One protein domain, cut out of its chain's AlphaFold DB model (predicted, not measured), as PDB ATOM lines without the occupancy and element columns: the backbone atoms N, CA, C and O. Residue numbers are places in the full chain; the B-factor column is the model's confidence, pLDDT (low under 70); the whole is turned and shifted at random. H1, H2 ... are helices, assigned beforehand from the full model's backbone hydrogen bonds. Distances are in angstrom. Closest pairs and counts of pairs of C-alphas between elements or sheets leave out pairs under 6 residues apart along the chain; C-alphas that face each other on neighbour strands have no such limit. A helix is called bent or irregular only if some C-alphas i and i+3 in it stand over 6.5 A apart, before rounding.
ATOM      1  N   TRP A   2     216.218 198.241 203.194       65.50
ATOM      2  CA  TRP A   2     215.447 199.220 203.985       65.50
ATOM      3  C   TRP A   2     215.300 200.592 203.294       65.50
ATOM      4  O   TRP A   2     214.220 201.174 203.312       65.50
ATOM      5  N   SER A   3     216.360 201.096 202.653       71.69
ATOM      6  CA  SER A   3     216.352 202.409 201.998       71.69
ATOM      7  C   SER A   3     215.401 202.466 200.802       71.69
ATOM      8  O   SER A   3     214.776 203.498 200.597       71.69
ATOM      9  N   LEU A   4     215.197 201.348 200.090       79.25
ATOM     10  CA  LEU A   4     214.208 201.264 199.008       79.25
ATOM     11  C   LEU A   4     212.773 201.367 199.553       79.25
ATOM     12  O   LEU A   4     211.931 202.031 198.958       79.25
ATOM     13  N   CYS A   5     212.489 200.760 200.711       80.94
ATOM     14  CA  CYS A   5     211.173 200.868 201.345       80.94
ATOM     15  C   CYS A   5     210.841 202.317 201.732       80.94
ATOM     16  O   CYS A   5     209.714 202.759 201.526       80.94
ATOM     17  N   LEU A   6     211.816 203.056 202.270       84.56
ATOM     18  CA  LEU A   6     211.651 204.475 202.608       84.56
ATOM     19  C   LEU A   6     211.399 205.329 201.360       84.56
ATOM     20  O   LEU A   6     210.549 206.215 201.377       84.56
ATOM     21  N   GLU A   7     212.114 205.043 200.275       84.50
ATOM     22  CA  GLU A   7     211.973 205.740 198.997       84.50
ATOM     23  C   GLU A   7     210.588 205.511 198.367       84.50
ATOM     24  O   GLU A   7     209.934 206.458 197.941       84.50
ATOM     25  N   MET A   8     210.078 204.275 198.398       86.25
ATOM     26  CA  MET A   8     208.727 203.961 197.909       86.25
ATOM     27  C   MET A   8     207.635 204.648 198.736       86.25
ATOM     28  O   MET A   8     206.656 205.144 198.178       86.25
ATOM     29  N   GLN A   9     207.810 204.732 200.059       88.94
ATOM     30  CA  GLN A   9     206.918 205.520 200.918       88.94
ATOM     31  C   GLN A   9     206.968 207.007 200.545       88.94
ATOM     32  O   GLN A   9     205.927 207.654 200.459       88.94
ATOM     33  N   TRP A  10     208.160 207.549 200.274       90.62
ATOM     34  CA  TRP A  10     208.311 208.925 199.805       90.62
ATOM     35  C   TRP A  10     207.599 209.170 198.470       90.62
ATOM     36  O   TRP A  10     206.898 210.170 198.349       90.62
ATOM     37  N   TYR A  11     207.694 208.261 197.496       88.38
ATOM     38  CA  TYR A  11     206.987 208.405 196.216       88.38
ATOM     39  C   TYR A  11     205.463 208.433 196.361       88.38
ATOM     40  O   TYR A  11     204.791 209.110 195.583       88.38
ATOM     41  N   LEU A  12     204.917 207.771 197.382       88.88
ATOM     42  CA  LEU A  12     203.501 207.875 197.734       88.88
ATOM     43  C   LEU A  12     203.168 209.220 198.408       88.88
ATOM     44  O   LEU A  12     202.122 209.810 198.140       88.88
ATOM     45  N   LEU A  13     204.049 209.708 199.286       91.69
ATOM     46  CA  LEU A  13     203.828 210.916 200.089       91.69
ATOM     47  C   LEU A  13     204.070 212.219 199.316       91.69
ATOM     48  O   LEU A  13     203.368 213.204 199.543       91.69
ATOM     49  N   ALA A  14     205.049 212.249 198.413       90.69
ATOM     50  CA  ALA A  14     205.462 213.462 197.717       90.69
ATOM     51  C   ALA A  14     204.311 214.133 196.940       90.69
ATOM     52  O   ALA A  14     204.120 215.336 197.133       90.69
ATOM     53  N   PRO A  15     203.476 213.420 196.150       92.12
ATOM     54  CA  PRO A  15     202.325 214.033 195.483       92.12
ATOM     55  C   PRO A  15     201.362 214.710 196.463       92.12
ATOM     56  O   PRO A  15     200.885 215.810 196.195       92.12
ATOM     57  N   ILE A  16     201.118 214.092 197.622       90.88
ATOM     58  CA  ILE A  16     200.243 214.634 198.669       90.88
ATOM     59  C   ILE A  16     200.850 215.916 199.253       90.88
ATOM     60  O   ILE A  16     200.152 216.919 199.379       90.88
ATOM     61  N   LEU A  17     202.153 215.920 199.550       90.31
ATOM     62  CA  LEU A  17     202.855 217.109 200.047       90.31
ATOM     63  C   LEU A  17     202.783 218.279 199.058       90.31
ATOM     64  O   LEU A  17     202.526 219.407 199.474       90.31
ATOM     65  N   PHE A  18     202.948 218.022 197.758       89.94
ATOM     66  CA  PHE A  18     202.805 219.053 196.726       89.94
ATOM     67  C   PHE A  18     201.357 219.544 196.572       89.94
ATOM     68  O   PHE A  18     201.139 220.732 196.343       89.94
ATOM     69  N   LEU A  19     200.353 218.675 196.731       90.50
ATOM     70  CA  LEU A  19     198.947 219.097 196.752       90.50
ATOM     71  C   LEU A  19     198.652 220.011 197.951       90.50
ATOM     72  O   LEU A  19     198.041 221.062 197.772       90.50
ATOM     73  N   ILE A  20     199.147 219.662 199.144       89.25
ATOM     74  CA  ILE A  20     199.021 220.497 200.350       89.25
ATOM     75  C   ILE A  20     199.730 221.840 200.151       89.25
ATOM     76  O   ILE A  20     199.159 222.889 200.450       89.25
ATOM     77  N   GLN A  21     200.949 221.827 199.603       90.12
ATOM     78  CA  GLN A  21     201.702 223.044 199.308       90.12
ATOM     79  C   GLN A  21     200.914 223.977 198.381       90.12
ATOM     80  O   GLN A  21     200.850 225.178 198.642       90.12
ATOM     81  N   ARG A  22     200.262 223.439 197.341       86.81
ATOM     82  CA  ARG A  22     199.426 224.228 196.421       86.81
ATOM     83  C   ARG A  22     198.228 224.883 197.109       86.81
ATOM     84  O   ARG A  22     197.825 225.965 196.693       86.81
ATOM     85  N   CYS A  23     197.691 224.276 198.165       83.88
ATOM     86  CA  CYS A  23     196.646 224.886 198.991       83.88
ATOM     87  C   CYS A  23     197.185 225.994 199.916       83.88
ATOM     88  O   CYS A  23     196.442 226.910 200.256       83.88
ATOM     89  N   ALA A  24     198.465 225.936 200.307       74.06
ATOM     90  CA  ALA A  24     199.109 226.890 201.217       74.06
ATOM     91  C   ALA A  24     199.635 228.178 200.535       74.06
ATOM     92  O   ALA A  24     200.130 229.080 201.213       74.06
ATOM     93  N   GLY A  25     199.505 228.303 199.208       69.44
ATOM     94  CA  GLY A  25     199.805 229.529 198.453       69.44
ATOM     95  C   GLY A  25     201.266 229.686 197.997       69.44
ATOM     96  O   GLY A  25     202.022 228.721 197.911       69.44
ATOM     97  N   ALA A  26     201.669 230.926 197.677       68.81
ATOM     98  CA  ALA A  26     202.943 231.286 197.020       68.81
ATOM     99  C   ALA A  26     204.225 231.026 197.850       68.81
ATOM    100  O   ALA A  26     205.339 231.295 197.403       68.81
ATOM    101  N   PHE A  27     204.079 230.494 199.060       81.25
ATOM    102  CA  PHE A  27     205.130 230.281 200.050       81.25
ATOM    103  C   PHE A  27     205.764 228.881 199.939       81.25
ATOM    104  O   PHE A  27     205.951 228.174 200.924       81.25
ATOM    105  N   GLU A  28     206.096 228.457 198.719       85.88
ATOM    106  CA  GLU A  28     206.573 227.095 198.434       85.88
ATOM    107  C   GLU A  28     207.875 226.751 199.183       85.88
ATOM    108  O   GLU A  28     207.989 225.700 199.814       85.88
ATOM    109  N   LYS A  29     208.851 227.669 199.192       88.44
ATOM    110  CA  LYS A  29     210.151 227.452 199.853       88.44
ATOM    111  C   LYS A  29     210.032 227.379 201.367       88.44
ATOM    112  O   LYS A  29     210.651 226.525 201.995       88.44
ATOM    113  N   THR A  30     209.245 228.270 201.961       90.50
ATOM    114  CA  THR A  30     209.038 228.286 203.411       90.50
ATOM    115  C   THR A  30     208.243 227.064 203.860       90.50
ATOM    116  O   THR A  30     208.569 226.503 204.902       90.50
ATOM    117  N   PHE A  31     207.295 226.577 203.050       92.81
ATOM    118  CA  PHE A  31     206.603 225.310 203.295       92.81
ATOM    119  C   PHE A  31     207.584 224.132 203.368       92.81
ATOM    120  O   PHE A  31     207.649 223.443 204.387       92.81
ATOM    121  N   PHE A  32     208.408 223.921 202.335       94.00
ATOM    122  CA  PHE A  32     209.357 222.800 202.331       94.00
ATOM    123  C   PHE A  32     210.479 222.953 203.367       94.00
ATOM    124  O   PHE A  32     210.934 221.947 203.912       94.00
ATOM    125  N   ALA A  33     210.888 224.182 203.699       94.06
ATOM    126  CA  ALA A  33     211.821 224.441 204.794       94.06
ATOM    127  C   ALA A  33     211.219 224.081 206.162       94.06
ATOM    128  O   ALA A  33     211.897 223.455 206.976       94.06
ATOM    129  N   ALA A  34     209.942 224.401 206.398       93.81
ATOM    130  CA  ALA A  34     209.240 224.015 207.620       93.81
ATOM    131  C   ALA A  34     209.102 222.489 207.731       93.81
ATOM    132  O   ALA A  34     209.434 221.915 208.766       93.81
ATOM    133  N   VAL A  35     208.709 221.813 206.646       94.44
ATOM    134  CA  VAL A  35     208.633 220.342 206.599       94.44
ATOM    135  C   VAL A  35     210.005 219.707 206.861       94.44
ATOM    136  O   VAL A  35     210.104 218.753 207.634       94.44
ATOM    137  N   ALA A  36     211.075 220.250 206.267       95.00
ATOM    138  CA  ALA A  36     212.438 219.787 206.515       95.00
ATOM    139  C   ALA A  36     212.841 219.962 207.983       95.00
ATOM    140  O   ALA A  36     213.389 219.037 208.579       95.00
ATOM    141  N   PHE A  37     212.536 221.114 208.581       95.62
ATOM    142  CA  PHE A  37     212.841 221.388 209.980       95.62
ATOM    143  C   PHE A  37     212.091 220.443 210.925       95.62
ATOM    144  O   PHE A  37     212.712 219.837 211.793       95.62
ATOM    145  N   CYS A  38     210.785 220.243 210.725       95.69
ATOM    146  CA  CYS A  38     209.993 219.306 211.524       95.69
ATOM    147  C   CYS A  38     210.512 217.866 211.402       95.69
ATOM    148  O   CYS A  38     210.628 217.161 212.403       95.69
ATOM    149  N   SER A  39     210.866 217.439 210.187       95.62
ATOM    150  CA  SER A  39     211.440 216.114 209.940       95.62
ATOM    151  C   SER A  39     212.807 215.939 210.608       95.62
ATOM    152  O   SER A  39     213.054 214.909 211.232       95.62
ATOM    153  N   LEU A  40     213.680 216.948 210.531       93.62
ATOM    154  CA  LEU A  40     214.995 216.931 211.176       93.62
ATOM    155  C   LEU A  40     214.880 216.971 212.705       93.62
ATOM    156  O   LEU A  40     215.623 216.280 213.396       93.62
ATOM    157  N   PHE A  41     213.933 217.738 213.242       94.50
ATOM    158  CA  PHE A  41     213.650 217.751 214.672       94.50
ATOM    159  C   PHE A  41     213.217 216.360 215.148       94.50
ATOM    160  O   PHE A  41     213.818 215.809 216.067       94.50
ATOM    161  N   TYR A  42     212.257 215.739 214.456       93.44
ATOM    162  CA  TYR A  42     211.825 214.377 214.765       93.44
ATOM    163  C   TYR A  42     212.969 213.355 214.641       93.44
ATOM    164  O   TYR A  42     213.097 212.481 215.493       93.44
ATOM    165  N   TYR A  43     213.846 213.503 213.642       91.81
ATOM    166  CA  TYR A  43     215.042 212.671 213.487       91.81
ATOM    167  C   TYR A  43     215.967 212.706 214.705       91.81
ATOM    168  O   TYR A  43     216.471 211.667 215.121       91.81
ATOM    169  N   ILE A  44     216.200 213.899 215.256       89.69
ATOM    170  CA  ILE A  44     217.110 214.104 216.389       89.69
ATOM    171  C   ILE A  44     216.459 213.660 217.708       89.69
ATOM    172  O   ILE A  44     217.162 213.230 218.619       89.69
ATOM    173  N   SER A  45     215.133 213.765 217.824       87.69
ATOM    174  CA  SER A  45     214.397 213.426 219.048       87.69
ATOM    175  C   SER A  45     214.002 211.950 219.175       87.69
ATOM    176  O   SER A  45     213.770 211.497 220.292       87.69
ATOM    177  N   ALA A  46     213.889 211.204 218.072       85.25
ATOM    178  CA  ALA A  46     213.516 209.788 218.097       85.25
ATOM    179  C   ALA A  46     214.686 208.863 218.477       85.25
ATOM    180  O   ALA A  46     215.860 209.171 218.260       85.25
ATOM    181  N   GLU A  47     214.358 207.680 219.004       79.00
ATOM    182  CA  GLU A  47     215.342 206.619 219.212       79.00
ATOM    183  C   GLU A  47     215.995 206.210 217.882       79.00
ATOM    184  O   GLU A  47     215.374 206.242 216.817       79.00
ATOM    185  N   ARG A  48     217.277 205.819 217.930       74.50
ATOM    186  CA  ARG A  48     218.088 205.595 216.717       74.50
ATOM    187  C   ARG A  48     217.496 204.559 215.763       74.50
ATOM    188  O   ARG A  48     217.628 204.735 214.554       74.50
ATOM    189  N   GLU A  49     216.877 203.498 216.276       75.00
ATOM    190  CA  GLU A  49     216.251 202.469 215.436       75.00
ATOM    191  C   GLU A  49     214.975 202.994 214.765       75.00
ATOM    192  O   GLU A  49     214.830 202.877 213.546       75.00
ATOM    193  N   ASP A  50     214.112 203.681 215.509       78.50
ATOM    194  CA  ASP A  50     212.875 204.262 214.978       78.50
ATOM    195  C   ASP A  50     213.157 205.344 213.929       78.50
ATOM    196  O   ASP A  50     212.597 205.334 212.828       78.50
ATOM    197  N   ALA A  51     214.104 206.243 214.212       83.94
ATOM    198  CA  ALA A  51     214.547 207.276 213.276       83.94
ATOM    199  C   ALA A  51     215.211 206.688 212.016       83.94
ATOM    200  O   ALA A  51     215.268 207.320 210.955       83.94
ATOM    201  N   PHE A  52     215.754 205.472 212.104       80.38
ATOM    202  CA  PHE A  52     216.355 204.783 210.970       80.38
ATOM    203  C   PHE A  52     215.318 204.212 210.000       80.38
ATOM    204  O   PHE A  52     215.522 204.336 208.790       80.38
ATOM    205  N   TYR A  53     214.210 203.667 210.506       81.56
ATOM    206  CA  TYR A  53     213.156 203.044 209.695       81.56
ATOM    207  C   TYR A  53     211.945 203.945 209.406       81.56
ATOM    208  O   TYR A  53     211.068 203.553 208.637       81.56
ATOM    209  N   SER A  54     211.890 205.151 209.972       88.19
ATOM    210  CA  SER A  54     210.795 206.095 209.742       88.19
ATOM    211  C   SER A  54     211.046 207.007 208.540       88.19
ATOM    212  O   SER A  54     212.006 207.779 208.525       88.19
ATOM    213  N   VAL A  55     210.140 206.997 207.553       90.75
ATOM    214  CA  VAL A  55     210.182 207.951 206.429       90.75
ATOM    215  C   VAL A  55     210.055 209.393 206.920       90.75
ATOM    216  O   VAL A  55     210.780 210.263 206.447       90.75
ATOM    217  N   PHE A  56     209.230 209.649 207.940       92.69
ATOM    218  CA  PHE A  56     209.007 210.993 208.482       92.69
ATOM    219  C   PHE A  56     210.269 211.599 209.096       92.69
ATOM    220  O   PHE A  56     210.501 212.798 208.964       92.69
ATOM    221  N   ALA A  57     211.135 210.772 209.686       91.81
ATOM    222  CA  ALA A  57     212.441 211.191 210.198       91.81
ATOM    223  C   ALA A  57     213.476 211.453 209.082       91.81
ATOM    224  O   ALA A  57     214.577 211.936 209.340       91.81
ATOM    225  N   ARG A  58     213.155 211.121 207.827       90.88
ATOM    226  CA  ARG A  58     214.070 211.189 206.674       90.88
ATOM    227  C   ARG A  58     213.646 212.192 205.604       90.88
ATOM    228  O   ARG A  58     214.464 212.540 204.755       90.88
ATOM    229  N   ILE A  59     212.415 212.703 205.667       93.62
ATOM    230  CA  ILE A  59     211.864 213.690 204.724       93.62
ATOM    231  C   ILE A  59     212.784 214.906 204.541       93.62
ATOM    232  O   ILE A  59     212.918 215.392 203.420       93.62
ATOM    233  N   TRP A  60     213.468 215.371 205.592       94.06
ATOM    234  CA  TRP A  60     214.381 216.516 205.496       94.06
ATOM    235  C   TRP A  60     215.450 216.348 204.406       94.06
ATOM    236  O   TRP A  60     215.794 217.326 203.748       94.06
ATOM    237  N   GLN A  61     215.908 215.118 204.141       93.44
ATOM    238  CA  GLN A  61     216.909 214.837 203.110       93.44
ATOM    239  C   GLN A  61     216.363 215.081 201.699       93.44
ATOM    240  O   GLN A  61     217.030 215.700 200.869       93.44
ATOM    241  N   PHE A  62     215.122 214.659 201.450       92.75
ATOM    242  CA  PHE A  62     214.423 214.909 200.190       92.75
ATOM    243  C   PHE A  62     214.070 216.394 200.034       92.75
ATOM    244  O   PHE A  62     214.281 216.974 198.968       92.75
ATOM    245  N   CYS A  63     213.612 217.044 201.111       93.94
ATOM    246  CA  CYS A  63     213.307 218.474 201.103       93.94
ATOM    247  C   CYS A  63     214.539 219.342 200.818       93.94
ATOM    248  O   CYS A  63     214.404 220.345 200.123       93.94
ATOM    249  N   CYS A  64     215.741 218.971 201.278       93.88
ATOM    250  CA  CYS A  64     216.974 219.670 200.894       93.88
ATOM    251  C   CYS A  64     217.190 219.668 199.370       93.88
ATOM    252  O   CYS A  64     217.568 220.696 198.810       93.88
ATOM    253  N   GLY A  65     216.905 218.549 198.694       91.44
ATOM    254  CA  GLY A  65     216.948 218.459 197.231       91.44
ATOM    255  C   GLY A  65     215.886 219.330 196.548       91.44
ATOM    256  O   GLY A  65     216.201 220.049 195.600       91.44
ATOM    257  N   ILE A  66     214.652 219.336 197.068       91.12
ATOM    258  CA  ILE A  66     213.568 220.204 196.571       91.12
ATOM    259  C   ILE A  66     213.950 221.681 196.714       91.12
ATOM    260  O   ILE A  66     213.848 222.444 195.759       91.12
ATOM    261  N   LEU A  67     214.428 222.093 197.890       92.00
ATOM    262  CA  LEU A  67     214.827 223.475 198.152       92.00
ATOM    263  C   LEU A  67     215.984 223.912 197.251       92.00
ATOM    264  O   LEU A  67     215.947 225.027 196.734       92.00
ATOM    265  N   ALA A  68     216.968 223.038 197.017       89.19
ATOM    266  CA  ALA A  68     218.048 223.289 196.066       89.19
ATOM    267  C   ALA A  68     217.509 223.542 194.647       89.19
ATOM    268  O   ALA A  68     217.888 224.524 194.009       89.19
ATOM    269  N   PHE A  69     216.573 222.711 194.182       86.00
ATOM    270  CA  PHE A  69     215.923 222.875 192.880       86.00
ATOM    271  C   PHE A  69     215.098 224.173 192.783       86.00
ATOM    272  O   PHE A  69     215.227 224.929 191.820       86.00
ATOM    273  N   LEU A  70     214.290 224.490 193.800       85.81
ATOM    274  CA  LEU A  70     213.477 225.714 193.833       85.81
ATOM    275  C   LEU A  70     214.327 226.984 193.931       85.81
ATOM    276  O   LEU A  70     213.974 228.031 193.381       85.81
ATOM    277  N   TRP A  71     215.450 226.921 194.648       83.31
ATOM    278  CA  TRP A  71     216.427 228.005 194.682       83.31
ATOM    279  C   TRP A  71     216.991 228.263 193.292       83.31
ATOM    280  O   TRP A  71     217.027 229.405 192.833       83.31
ATOM    281  N   GLN A  72     217.373 227.195 192.601       76.31
ATOM    282  CA  GLN A  72     217.915 227.269 191.258       76.31
ATOM    283  C   GLN A  72     216.921 227.886 190.256       76.31
ATOM    284  O   GLN A  72     217.295 228.761 189.473       76.31
ATOM    285  N   ALA A  73     215.650 227.479 190.302       71.88
ATOM    286  CA  ALA A  73     214.613 228.009 189.418       71.88
ATOM    287  C   ALA A  73     214.432 229.535 189.559       71.88
ATOM    288  O   ALA A  73     214.274 230.229 188.556       71.88
ATOM    289  N   GLU A  74     214.505 230.074 190.780       71.50
ATOM    290  CA  GLU A  74     214.365 231.517 191.028       71.50
ATOM    291  C   GLU A  74     215.560 232.327 190.503       71.50
ATOM    292  O   GLU A  74     215.364 233.373 189.882       71.50
ATOM    293  N   VAL A  75     216.789 231.833 190.706       67.69
ATOM    294  CA  VAL A  75     218.014 232.495 190.218       67.69
ATOM    295  C   VAL A  75     217.968 232.660 188.695       67.69
ATOM    296  O   VAL A  75     218.191 233.764 188.198       67.69
ATOM    297  N   ASN A  76     217.574 231.606 187.971       63.59
ATOM    298  CA  ASN A  76     217.444 231.644 186.512       63.59
ATOM    299  C   ASN A  76     216.416 232.699 186.049       63.59
ATOM    300  O   ASN A  76     216.656 233.435 185.094       63.59
ATOM    301  N   VAL A  77     215.269 232.813 186.731       66.25
ATOM    302  CA  VAL A  77     214.219 233.793 186.387       66.25
ATOM    303  C   VAL A  77     214.666 235.232 186.676       66.25
ATOM    304  O   VAL A  77     214.389 236.141 185.885       66.25
ATOM    305  N   ALA A  78     215.365 235.459 187.791       62.41
ATOM    306  CA  ALA A  78     215.873 236.775 188.169       62.41
ATOM    307  C   ALA A  78     216.936 237.297 187.186       62.41
ATOM    308  O   ALA A  78     216.937 238.488 186.862       62.41
ATOM    309  N   GLU A  79     217.805 236.417 186.684       62.12
ATOM    310  CA  GLU A  79     218.840 236.751 185.697       62.12
ATOM    311  C   GLU A  79     218.221 237.136 184.342       62.12
ATOM    312  O   GLU A  79     218.497 238.224 183.834       62.12
ATOM    313  N   VAL A  80     217.261 236.348 183.836       61.84
ATOM    314  CA  VAL A  80     216.504 236.662 182.603       61.84
ATOM    315  C   VAL A  80     215.776 238.009 182.706       61.84
ATOM    316  O   VAL A  80     215.738 238.793 181.752       61.84
ATOM    317  N   ARG A  81     215.197 238.324 183.873       59.12
ATOM    318  CA  ARG A  81     214.521 239.611 184.103       59.12
ATOM    319  C   ARG A  81     215.505 240.786 184.108       59.12
ATOM    320  O   ARG A  81     215.161 241.853 183.598       59.12
ATOM    321  N   ARG A  82     216.705 240.596 184.667       61.25
ATOM    322  CA  ARG A  82     217.769 241.608 184.719       61.25
ATOM    323  C   ARG A  82     218.312 241.921 183.322       61.25
ATOM    324  O   ARG A  82     218.421 243.095 182.984       61.25
ATOM    325  N   GLU A  83     218.552 240.900 182.500       57.84
ATOM    326  CA  GLU A  83     218.979 241.069 181.101       57.84
ATOM    327  C   GLU A  83     217.916 241.772 180.246       57.84
ATOM    328  O   GLU A  83     218.216 242.687 179.475       57.84
ATOM    329  N   ARG A  84     216.637 241.403 180.418       56.38
ATOM    330  CA  ARG A  84     215.534 242.093 179.737       56.38
ATOM    331  C   ARG A  84     215.479 243.570 180.147       56.38
ATOM    332  O   ARG A  84     215.345 244.419 179.276       56.38
ATOM    333  N   ALA A  85     215.634 243.896 181.432       58.53
ATOM    334  CA  ALA A  85     215.626 245.282 181.908       58.53
ATOM    335  C   ALA A  85     216.805 246.116 181.369       58.53
ATOM    336  O   ALA A  85     216.611 247.280 181.025       58.53
ATOM    337  N   LEU A 106     233.958 229.135 189.606       71.56
ATOM    338  CA  LEU A 106     232.914 228.105 189.762       71.56
ATOM    339  C   LEU A 106     233.373 226.677 189.413       71.56
ATOM    340  O   LEU A 106     233.084 225.772 190.198       71.56
ATOM    341  N   PRO A 107     234.098 226.419 188.302       71.81
ATOM    342  CA  PRO A 107     234.557 225.067 187.982       71.81
ATOM    343  C   PRO A 107     235.524 224.504 189.027       71.81
ATOM    344  O   PRO A 107     235.449 223.323 189.353       71.81
ATOM    345  N   ILE A 108     236.400 225.356 189.575       75.88
ATOM    346  CA  ILE A 108     237.365 224.986 190.618       75.88
ATOM    347  C   ILE A 108     236.621 224.703 191.924       75.88
ATOM    348  O   ILE A 108     236.841 223.667 192.541       75.88
ATOM    349  N   ILE A 109     235.685 225.574 192.309       78.00
ATOM    350  CA  ILE A 109     234.854 225.399 193.508       78.00
ATOM    351  C   ILE A 109     234.043 224.099 193.416       78.00
ATOM    352  O   ILE A 109     234.044 223.306 194.355       78.00
ATOM    353  N   SER A 110     233.409 223.833 192.272       74.19
ATOM    354  CA  SER A 110     232.665 222.593 192.030       74.19
ATOM    355  C   SER A 110     233.560 221.357 192.102       74.19
ATOM    356  O   SER A 110     233.177 220.377 192.738       74.19
ATOM    357  N   ALA A 111     234.759 221.407 191.514       78.25
ATOM    358  CA  ALA A 111     235.721 220.313 191.586       78.25
ATOM    359  C   ALA A 111     236.207 220.066 193.021       78.25
ATOM    360  O   ALA A 111     236.295 218.910 193.435       78.25
ATOM    361  N   CYS A 112     236.458 221.120 193.803       82.38
ATOM    362  CA  CYS A 112     236.822 221.009 195.215       82.38
ATOM    363  C   CYS A 112     235.691 220.396 196.050       82.38
ATOM    364  O   CYS A 112     235.942 219.472 196.815       82.38
ATOM    365  N   ILE A 113     234.449 220.863 195.882       80.69
ATOM    366  CA  ILE A 113     233.276 220.343 196.606       80.69
ATOM    367  C   ILE A 113     233.025 218.877 196.246       80.69
ATOM    368  O   ILE A 113     232.812 218.058 197.138       80.69
ATOM    369  N   PHE A 114     233.097 218.529 194.961       79.25
ATOM    370  CA  PHE A 114     232.941 217.155 194.486       79.25
ATOM    371  C   PHE A 114     234.054 216.237 195.012       79.25
ATOM    372  O   PHE A 114     233.778 215.150 195.514       79.25
ATOM    373  N   SER A 115     235.309 216.694 194.967       82.00
ATOM    374  CA  SER A 115     236.449 215.933 195.494       82.00
ATOM    375  C   SER A 115     236.349 215.747 197.004       82.00
ATOM    376  O   SER A 115     236.621 214.660 197.502       82.00
ATOM    377  N   LEU A 116     235.909 216.777 197.735       82.12
ATOM    378  CA  LEU A 116     235.690 216.698 199.175       82.12
ATOM    379  C   LEU A 116     234.585 215.684 199.503       82.12
ATOM    380  O   LEU A 116     234.810 214.820 200.348       82.12
ATOM    381  N   ALA A 117     233.455 215.733 198.783       78.31
ATOM    382  CA  ALA A 117     232.337 214.795 198.932       78.31
ATOM    383  C   ALA A 117     232.760 213.327 198.758       78.31
ATOM    384  O   ALA A 117     232.276 212.457 199.481       78.31
ATOM    385  N   ILE A 118     233.689 213.058 197.835       80.06
ATOM    386  CA  ILE A 118     234.221 211.713 197.585       80.06
ATOM    387  C   ILE A 118     235.295 211.328 198.600       80.06
ATOM    388  O   ILE A 118     235.322 210.178 199.023       80.06
ATOM    389  N   ALA A 119     236.181 212.245 198.993       81.50
ATOM    390  CA  ALA A 119     237.346 211.930 199.820       81.50
ATOM    391  C   ALA A 119     236.994 211.626 201.284       81.50
ATOM    392  O   ALA A 119     237.616 210.752 201.888       81.50
ATOM    393  N   VAL A 120     235.997 212.314 201.853       80.25
ATOM    394  CA  VAL A 120     235.607 212.166 203.269       80.25
ATOM    395  C   VAL A 120     235.263 210.718 203.663       80.25
ATOM    396  O   VAL A 120     235.790 210.266 204.679       80.25
ATOM    397  N   PRO A 121     234.478 209.949 202.880       74.19
ATOM    398  CA  PRO A 121     234.242 208.524 203.135       74.19
ATOM    399  C   PRO A 121     235.501 207.645 203.233       74.19
ATOM    400  O   PRO A 121     235.454 206.595 203.868       74.19
ATOM    401  N   PHE A 122     236.616 208.042 202.606       79.19
ATOM    402  CA  PHE A 122     237.874 207.280 202.610       79.19
ATOM    403  C   PHE A 122     238.852 207.727 203.701       79.19
ATOM    404  O   PHE A 122     239.902 207.104 203.885       79.19
ATOM    405  N   LEU A 123     238.527 208.784 204.448       80.06
ATOM    406  CA  LEU A 123     239.300 209.166 205.622       80.06
ATOM    407  C   LEU A 123     239.088 208.111 206.712       80.06
ATOM    408  O   LEU A 123     237.962 207.787 207.072       80.06
ATOM    409  N   ARG A 124     240.176 207.606 207.304       73.38
ATOM    410  CA  ARG A 124     240.126 206.634 208.419       73.38
ATOM    411  C   ARG A 124     239.643 207.240 209.749       73.38
ATOM    412  O   ARG A 124     239.915 206.689 210.811       73.38
ATOM    413  N   VAL A 125     238.971 208.388 209.710       78.69
ATOM    414  CA  VAL A 125     238.481 209.086 210.899       78.69
ATOM    415  C   VAL A 125     237.081 208.562 211.227       78.69
ATOM    416  O   VAL A 125     236.214 208.586 210.352       78.69
ATOM    417  N   PRO A 126     236.819 208.093 212.459       77.06
ATOM    418  CA  PRO A 126     235.488 207.650 212.854       77.06
ATOM    419  C   PRO A 126     234.543 208.858 212.949       77.06
ATOM    420  O   PRO A 126     234.576 209.620 213.912       77.06
ATOM    421  N   VAL A 127     233.700 209.042 211.934       76.62
ATOM    422  CA  VAL A 127     232.645 210.067 211.902       76.62
ATOM    423  C   VAL A 127     231.331 209.424 212.349       76.62
ATOM    424  O   VAL A 127     231.008 208.312 211.927       76.62
ATOM    425  N   SER A 128     230.555 210.098 213.205       81.56
ATOM    426  CA  SER A 128     229.239 209.584 213.599       81.56
ATOM    427  C   SER A 128     228.300 209.506 212.388       81.56
ATOM    428  O   SER A 128     228.323 210.363 211.500       81.56
ATOM    429  N   GLY A 129     227.447 208.478 212.343       78.94
ATOM    430  CA  GLY A 129     226.537 208.267 211.214       78.94
ATOM    431  C   GLY A 129     225.595 209.451 210.958       78.94
ATOM    432  O   GLY A 129     225.252 209.720 209.811       78.94
ATOM    433  N   ASP A 130     225.218 210.189 212.002       82.12
ATOM    434  CA  ASP A 130     224.342 211.362 211.896       82.12
ATOM    435  C   ASP A 130     225.042 212.541 211.221       82.12
ATOM    436  O   ASP A 130     224.499 213.131 210.284       82.12
ATOM    437  N   LEU A 131     226.286 212.826 211.624       83.06
ATOM    438  CA  LEU A 131     227.104 213.862 210.993       83.06
ATOM    439  C   LEU A 131     227.377 213.524 209.529       83.06
ATOM    440  O   LEU A 131     227.279 214.396 208.669       83.06
ATOM    441  N   PHE A 132     227.646 212.251 209.230       84.56
ATOM    442  CA  PHE A 132     227.869 211.805 207.859       84.56
ATOM    443  C   PHE A 132     226.625 211.991 206.974       84.56
ATOM    444  O   PHE A 132     226.736 212.402 205.822       84.56
ATOM    445  N   ARG A 133     225.417 211.764 207.504       86.31
ATOM    446  CA  ARG A 133     224.165 211.977 206.755       86.31
ATOM    447  C   ARG A 133     223.895 213.450 206.474       86.31
ATOM    448  O   ARG A 133     223.504 213.780 205.355       86.31
ATOM    449  N   ILE A 134     224.107 214.325 207.460       87.81
ATOM    450  CA  ILE A 134     224.002 215.784 207.279       87.81
ATOM    451  C   ILE A 134     225.004 216.236 206.222       87.81
ATOM    452  O   ILE A 134     224.622 216.907 205.264       87.81
ATOM    453  N   TYR A 135     226.251 215.784 206.346       87.31
ATOM    454  CA  TYR A 135     227.316 216.048 205.392       87.31
ATOM    455  C   TYR A 135     226.912 215.663 203.960       87.31
ATOM    456  O   TYR A 135     226.835 216.533 203.095       87.31
ATOM    457  N   VAL A 136     226.563 214.397 203.707       87.25
ATOM    458  CA  VAL A 136     226.207 213.927 202.355       87.25
ATOM    459  C   VAL A 136     224.999 214.685 201.795       87.25
ATOM    460  O   VAL A 136     225.005 215.070 200.626       87.25
ATOM    461  N   THR A 137     223.981 214.950 202.618       90.38
ATOM    462  CA  THR A 137     222.749 215.626 202.180       90.38
ATOM    463  C   THR A 137     223.015 217.081 201.777       90.38
ATOM    464  O   THR A 137     222.599 217.511 200.701       90.38
ATOM    465  N   VAL A 138     223.745 217.833 202.606       88.38
ATOM    466  CA  VAL A 138     224.062 219.247 202.343       88.38
ATOM    467  C   VAL A 138     224.978 219.383 201.130       88.38
ATOM    468  O   VAL A 138     224.706 220.195 200.248       88.38
ATOM    469  N   PHE A 139     226.028 218.563 201.035       86.94
ATOM    470  CA  PHE A 139     226.935 218.590 199.885       86.94
ATOM    471  C   PHE A 139     226.222 218.228 198.578       86.94
ATOM    472  O   PHE A 139     226.459 218.875 197.559       86.94
ATOM    473  N   SER A 140     225.295 217.264 198.609       86.38
ATOM    474  CA  SER A 140     224.471 216.922 197.441       86.38
ATOM    475  C   SER A 140     223.573 218.088 197.018       86.38
ATOM    476  O   SER A 140     223.536 218.432 195.839       86.38
ATOM    477  N   ALA A 141     222.911 218.758 197.969       88.00
ATOM    478  CA  ALA A 141     222.098 219.944 197.692       88.00
ATOM    479  C   ALA A 141     222.932 221.090 197.084       88.00
ATOM    480  O   ALA A 141     222.512 221.714 196.111       88.00
ATOM    481  N   ILE A 142     224.146 221.324 197.593       85.00
ATOM    482  CA  ILE A 142     225.079 222.320 197.044       85.00
ATOM    483  C   ILE A 142     225.495 221.959 195.611       85.00
ATOM    484  O   ILE A 142     225.499 222.828 194.738       85.00
ATOM    485  N   LEU A 143     225.815 220.689 195.338       81.75
ATOM    486  CA  LEU A 143     226.165 220.229 193.989       81.75
ATOM    487  C   LEU A 143     225.006 220.408 192.998       81.75
ATOM    488  O   LEU A 143     225.261 220.794 191.857       81.75
ATOM    489  N   ILE A 144     223.756 220.201 193.428       81.50
ATOM    490  CA  ILE A 144     222.558 220.467 192.613       81.50
ATOM    491  C   ILE A 144     222.469 221.956 192.246       81.50
ATOM    492  O   ILE A 144     222.285 222.284 191.074       81.50
ATOM    493  N   VAL A 145     222.659 222.858 193.217       78.81
ATOM    494  CA  VAL A 145     222.624 224.313 192.977       78.81
ATOM    495  C   VAL A 145     223.744 224.751 192.024       78.81
ATOM    496  O   VAL A 145     223.503 225.525 191.101       78.81
ATOM    497  N   ILE A 146     224.966 224.242 192.215       74.81
ATOM    498  CA  ILE A 146     226.143 224.629 191.418       74.81
ATOM    499  C   ILE A 146     226.113 224.022 190.005       74.81
ATOM    500  O   ILE A 146     226.543 224.665 189.048       74.81
ATOM    501  N   GLY A 147     225.632 222.786 189.852       69.75
ATOM    502  CA  GLY A 147     225.710 222.032 188.596       69.75
ATOM    503  C   GLY A 147     224.822 222.554 187.463       69.75
ATOM    504  O   GLY A 147     224.968 222.109 186.326       69.75
ATOM    505  N   SER A 148     223.917 223.492 187.746       61.50
ATOM    506  CA  SER A 148     222.799 223.831 186.864       61.50
ATOM    507  C   SER A 148     222.672 225.346 186.592       61.50
ATOM    508  O   SER A 148     221.582 225.860 186.340       61.50
ATOM    509  N   TYR A 149     223.795 226.078 186.619       54.44
ATOM    510  CA  TYR A 149     223.844 227.498 186.239       54.44
ATOM    511  C   TYR A 149     223.666 227.661 184.716       54.44
ATOM    512  O   TYR A 149     224.443 227.121 183.923       54.44
ATOM    513  N   HIS A 150     222.632 228.387 184.281       50.41
ATOM    514  CA  HIS A 150     222.271 228.522 182.867       50.41
ATOM    515  C   HIS A 150     222.257 230.004 182.462       50.41
ATOM    516  O   HIS A 150     221.312 230.713 182.779       50.41
ATOM    517  N   LYS A 151     223.277 230.473 181.728       41.62
ATOM    518  CA  LYS A 151     223.342 231.854 181.215       41.62
ATOM    519  C   LYS A 151     222.819 231.894 179.775       41.62
ATOM    520  O   LYS A 151     223.449 231.365 178.862       41.62
ATOM    521  N   GLU A 152     221.637 232.458 179.550       43.00
ATOM    522  CA  GLU A 152     221.046 232.585 178.207       43.00
ATOM    523  C   GLU A 152     221.071 234.048 177.739       43.00
ATOM    524  O   GLU A 152     220.049 234.716 177.759       43.00
ATOM    525  N   SER A 153     222.227 234.545 177.282       38.06
ATOM    526  CA  SER A 153     222.327 235.915 176.760       38.06
ATOM    527  C   SER A 153     221.845 235.999 175.305       38.06
ATOM    528  O   SER A 153     222.480 235.437 174.405       38.06
ATOM    529  N   ASN A 154     220.766 236.742 175.039       38.50
ATOM    530  CA  ASN A 154     220.366 237.099 173.674       38.50
ATOM    531  C   ASN A 154     221.156 238.329 173.204       38.50
ATOM    532  O   ASN A 154     220.948 239.428 173.712       38.50
ATOM    533  N   ILE A 155     222.030 238.168 172.208       39.34
ATOM    534  CA  ILE A 155     222.667 239.300 171.525       39.34
ATOM    535  C   ILE A 155     221.724 239.764 170.408       39.34
ATOM    536  O   ILE A 155     221.477 239.036 169.446       39.34
ATOM    537  N   HIS A 156     221.163 240.965 170.552       37.97
ATOM    538  CA  HIS A 156     220.495 241.674 169.464       37.97
ATOM    539  C   HIS A 156     221.522 242.525 168.726       37.97
ATOM    540  O   HIS A 156     221.855 243.620 169.160       37.97
ATOM    541  N   GLU A 157     221.973 242.032 167.577       38.62
ATOM    542  CA  GLU A 157     222.485 242.907 166.533       38.62
ATOM    543  C   GLU A 157     221.857 242.501 165.197       38.62
ATOM    544  O   GLU A 157     221.678 241.328 164.865       38.62
ATOM    545  N   THR A 158     221.386 243.521 164.501       45.22
ATOM    546  CA  THR A 158     220.576 243.532 163.286       45.22
ATOM    547  C   THR A 158     220.853 242.390 162.292       45.22
ATOM    548  O   THR A 158     221.944 242.255 161.752       45.22
ATOM    549  N   LYS A 159     219.786 241.644 161.957       45.62
ATOM    550  CA  LYS A 159     219.641 240.743 160.789       45.62
ATOM    551  C   LYS A 159     220.485 239.449 160.749       45.62
ATOM    552  O   LYS A 159     221.039 239.120 159.707       45.62
ATOM    553  N   LYS A 160     220.448 238.617 161.796       40.22
ATOM    554  CA  LYS A 160     220.436 237.134 161.679       40.22
ATOM    555  C   LYS A 160     220.114 236.521 163.045       40.22
ATOM    556  O   LYS A 160     220.832 236.769 164.004       40.22
ATOM    557  N   PHE A 161     219.057 235.715 163.157       40.12
ATOM    558  CA  PHE A 161     218.790 234.956 164.386       40.12
ATOM    559  C   PHE A 161     219.881 233.893 164.573       40.12
ATOM    560  O   PHE A 161     219.824 232.829 163.961       40.12
ATOM    561  N   ILE A 162     220.872 234.167 165.420       37.44
ATOM    562  CA  ILE A 162     221.794 233.152 165.935       37.44
ATOM    563  C   ILE A 162     221.540 233.046 167.439       37.44
ATOM    564  O   ILE A 162     221.980 233.885 168.219       37.44
ATOM    565  N   LYS A 163     220.800 232.009 167.857       35.31
ATOM    566  CA  LYS A 163     220.726 231.601 169.267       35.31
ATOM    567  C   LYS A 163     222.096 231.055 169.668       35.31
ATOM    568  O   LYS A 163     222.416 229.923 169.314       35.31
ATOM    569  N   VAL A 164     222.893 231.821 170.407       38.00
ATOM    570  CA  VAL A 164     224.096 231.280 171.053       38.00
ATOM    571  C   VAL A 164     223.754 230.957 172.503       38.00
ATOM    572  O   VAL A 164     223.518 231.840 173.319       38.00
ATOM    573  N   LYS A 165     223.676 229.661 172.809       39.22
ATOM    574  CA  LYS A 165     223.322 229.132 174.130       39.22
ATOM    575  C   LYS A 165     224.610 228.935 174.944       39.22
ATOM    576  O   LYS A 165     225.310 227.947 174.728       39.22
ATOM    577  N   TYR A 166     224.941 229.839 175.867       40.03
ATOM    578  CA  TYR A 166     226.121 229.690 176.735       40.03
ATOM    579  C   TYR A 166     225.774 228.947 178.031       40.03
ATOM    580  O   TYR A 166     225.501 229.520 179.080       40.03
ATOM    581  N   LYS A 167     225.817 227.616 177.982       46.81
ATOM    582  CA  LYS A 167     225.610 226.781 179.171       46.81
ATOM    583  C   LYS A 167     226.895 226.792 180.028       46.81
ATOM    584  O   LYS A 167     227.835 226.069 179.696       46.81
ATOM    585  N   ILE A 168     226.962 227.593 181.104       50.91
ATOM    586  CA  ILE A 168     228.072 227.560 182.087       50.91
ATOM    587  C   ILE A 168     227.936 226.280 182.918       50.91
ATOM    588  O   ILE A 168     227.397 226.255 184.015       50.91
ATOM    589  N   GLN A 169     228.399 225.173 182.349       55.91
ATOM    590  CA  GLN A 169     228.473 223.894 183.042       55.91
ATOM    591  C   GLN A 169     229.844 223.708 183.654       55.91
ATOM    592  O   GLN A 169     230.873 223.964 183.023       55.91
ATOM    593  N   THR A 170     229.872 223.144 184.851       63.72
ATOM    594  CA  THR A 170     231.102 222.604 185.409       63.72
ATOM    595  C   THR A 170     231.511 221.401 184.548       63.72
ATOM    596  O   THR A 170     230.787 220.411 184.437       63.72
ATOM    597  N   LYS A 171     232.676 221.484 183.881       66.81
ATOM    598  CA  LYS A 171     233.183 220.426 182.975       66.81
ATOM    599  C   LYS A 171     233.216 219.036 183.628       66.81
ATOM    600  O   LYS A 171     233.124 218.033 182.929       66.81
ATOM    601  N   LEU A 172     233.347 218.992 184.956       71.56
ATOM    602  CA  LEU A 172     233.350 217.773 185.756       71.56
ATOM    603  C   LEU A 172     231.959 217.124 185.835       71.56
ATOM    604  O   LEU A 172     231.811 215.979 185.433       71.56
ATOM    605  N   LEU A 173     230.929 217.849 186.288       71.12
ATOM    606  CA  LEU A 173     229.589 217.274 186.499       71.12
ATOM    607  C   LEU A 173     228.855 216.955 185.190       71.12
ATOM    608  O   LEU A 173     227.906 216.182 185.187       71.12
ATOM    609  N   CYS A 174     229.305 217.533 184.074       71.56
ATOM    610  CA  CYS A 174     228.765 217.269 182.738       71.56
ATOM    611  C   CYS A 174     229.630 216.305 181.917       71.56
ATOM    612  O   CYS A 174     229.420 216.165 180.711       71.56
ATOM    613  N   ASN A 175     230.615 215.653 182.544       81.56
ATOM    614  CA  ASN A 175     231.381 214.602 181.893       81.56
ATOM    615  C   ASN A 175     230.435 213.439 181.515       81.56
ATOM    616  O   ASN A 175     229.739 212.939 182.401       81.56
TER     617      ASN A 175
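AT A GLANCE: This is residues 2 to 85 and 106 to 175 of the 557 residues of an uncharacterized protein of Ancylostoma ceylanicum (UniProt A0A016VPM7). Helices H2, H4, H6 and H5 stand side by side in a flat, loose row; bent H1 and short H3 join opposite ends of H2, and residues 156 to 161 of a long tail stick out. The 154 printed residues, all-helix in class, hold six named helices, H1 to H6 in order. The radius of gyration of the C-alphas is 19.5 A; the spans are 67 by 46 by 24 A.

IN THESE COORDINATES: Find C-alpha 2 at (215.447, 199.220, 203.985), beginning H1, residues 2 to 23. Assigned as one helix by its hydrogen bonds, it is bent, C-alphas 12 and 15 being 6.7 A apart; its arms are H1a, 2 to 12, and H1b, 15 to 23. Next come H2, 28 to 45, 25.9 A; H3, 48 to 53; H4, 59 to 85, 39.2 A; H5, 106 to 122, 25.0 A; and H6, 129 to 147, 26.5 A, ending at (225.710, 222.032, 188.596).

HOW THE PARTS SIT: H2 touches H4, closest C-alphas Ala 36 and Trp 60, 3.9 A, opposite ways at a shallow 24 degrees. H2 only just touches H1b, closest C-alphas Glu 28 and Gln 21, 6.4 A, and H3, Tyr 43 and Ala 51, 5.4 A, with 3 pairs within 8 A each, only at the corner. H4 touches H6, Gly 65 and Ala 141, 5.4 A. H5 and H6 form a hairpin, Ala 117 and Phe 139, 6.7 A. O i to N i+4 pairs are within hydrogen-bond range throughout H1a, H1b, H2, H3 and H6, 22 of 23 in H4 and 11 of 13 in H5.

THE WHOLE: Residues 86 to 105 are cut out, C-alphas 85 and 106 lying 25.6 A apart. Of the links printed whole, none is long. pLDDT is under 70 in 39 residues, among them 75 to 85 and 147 to 171.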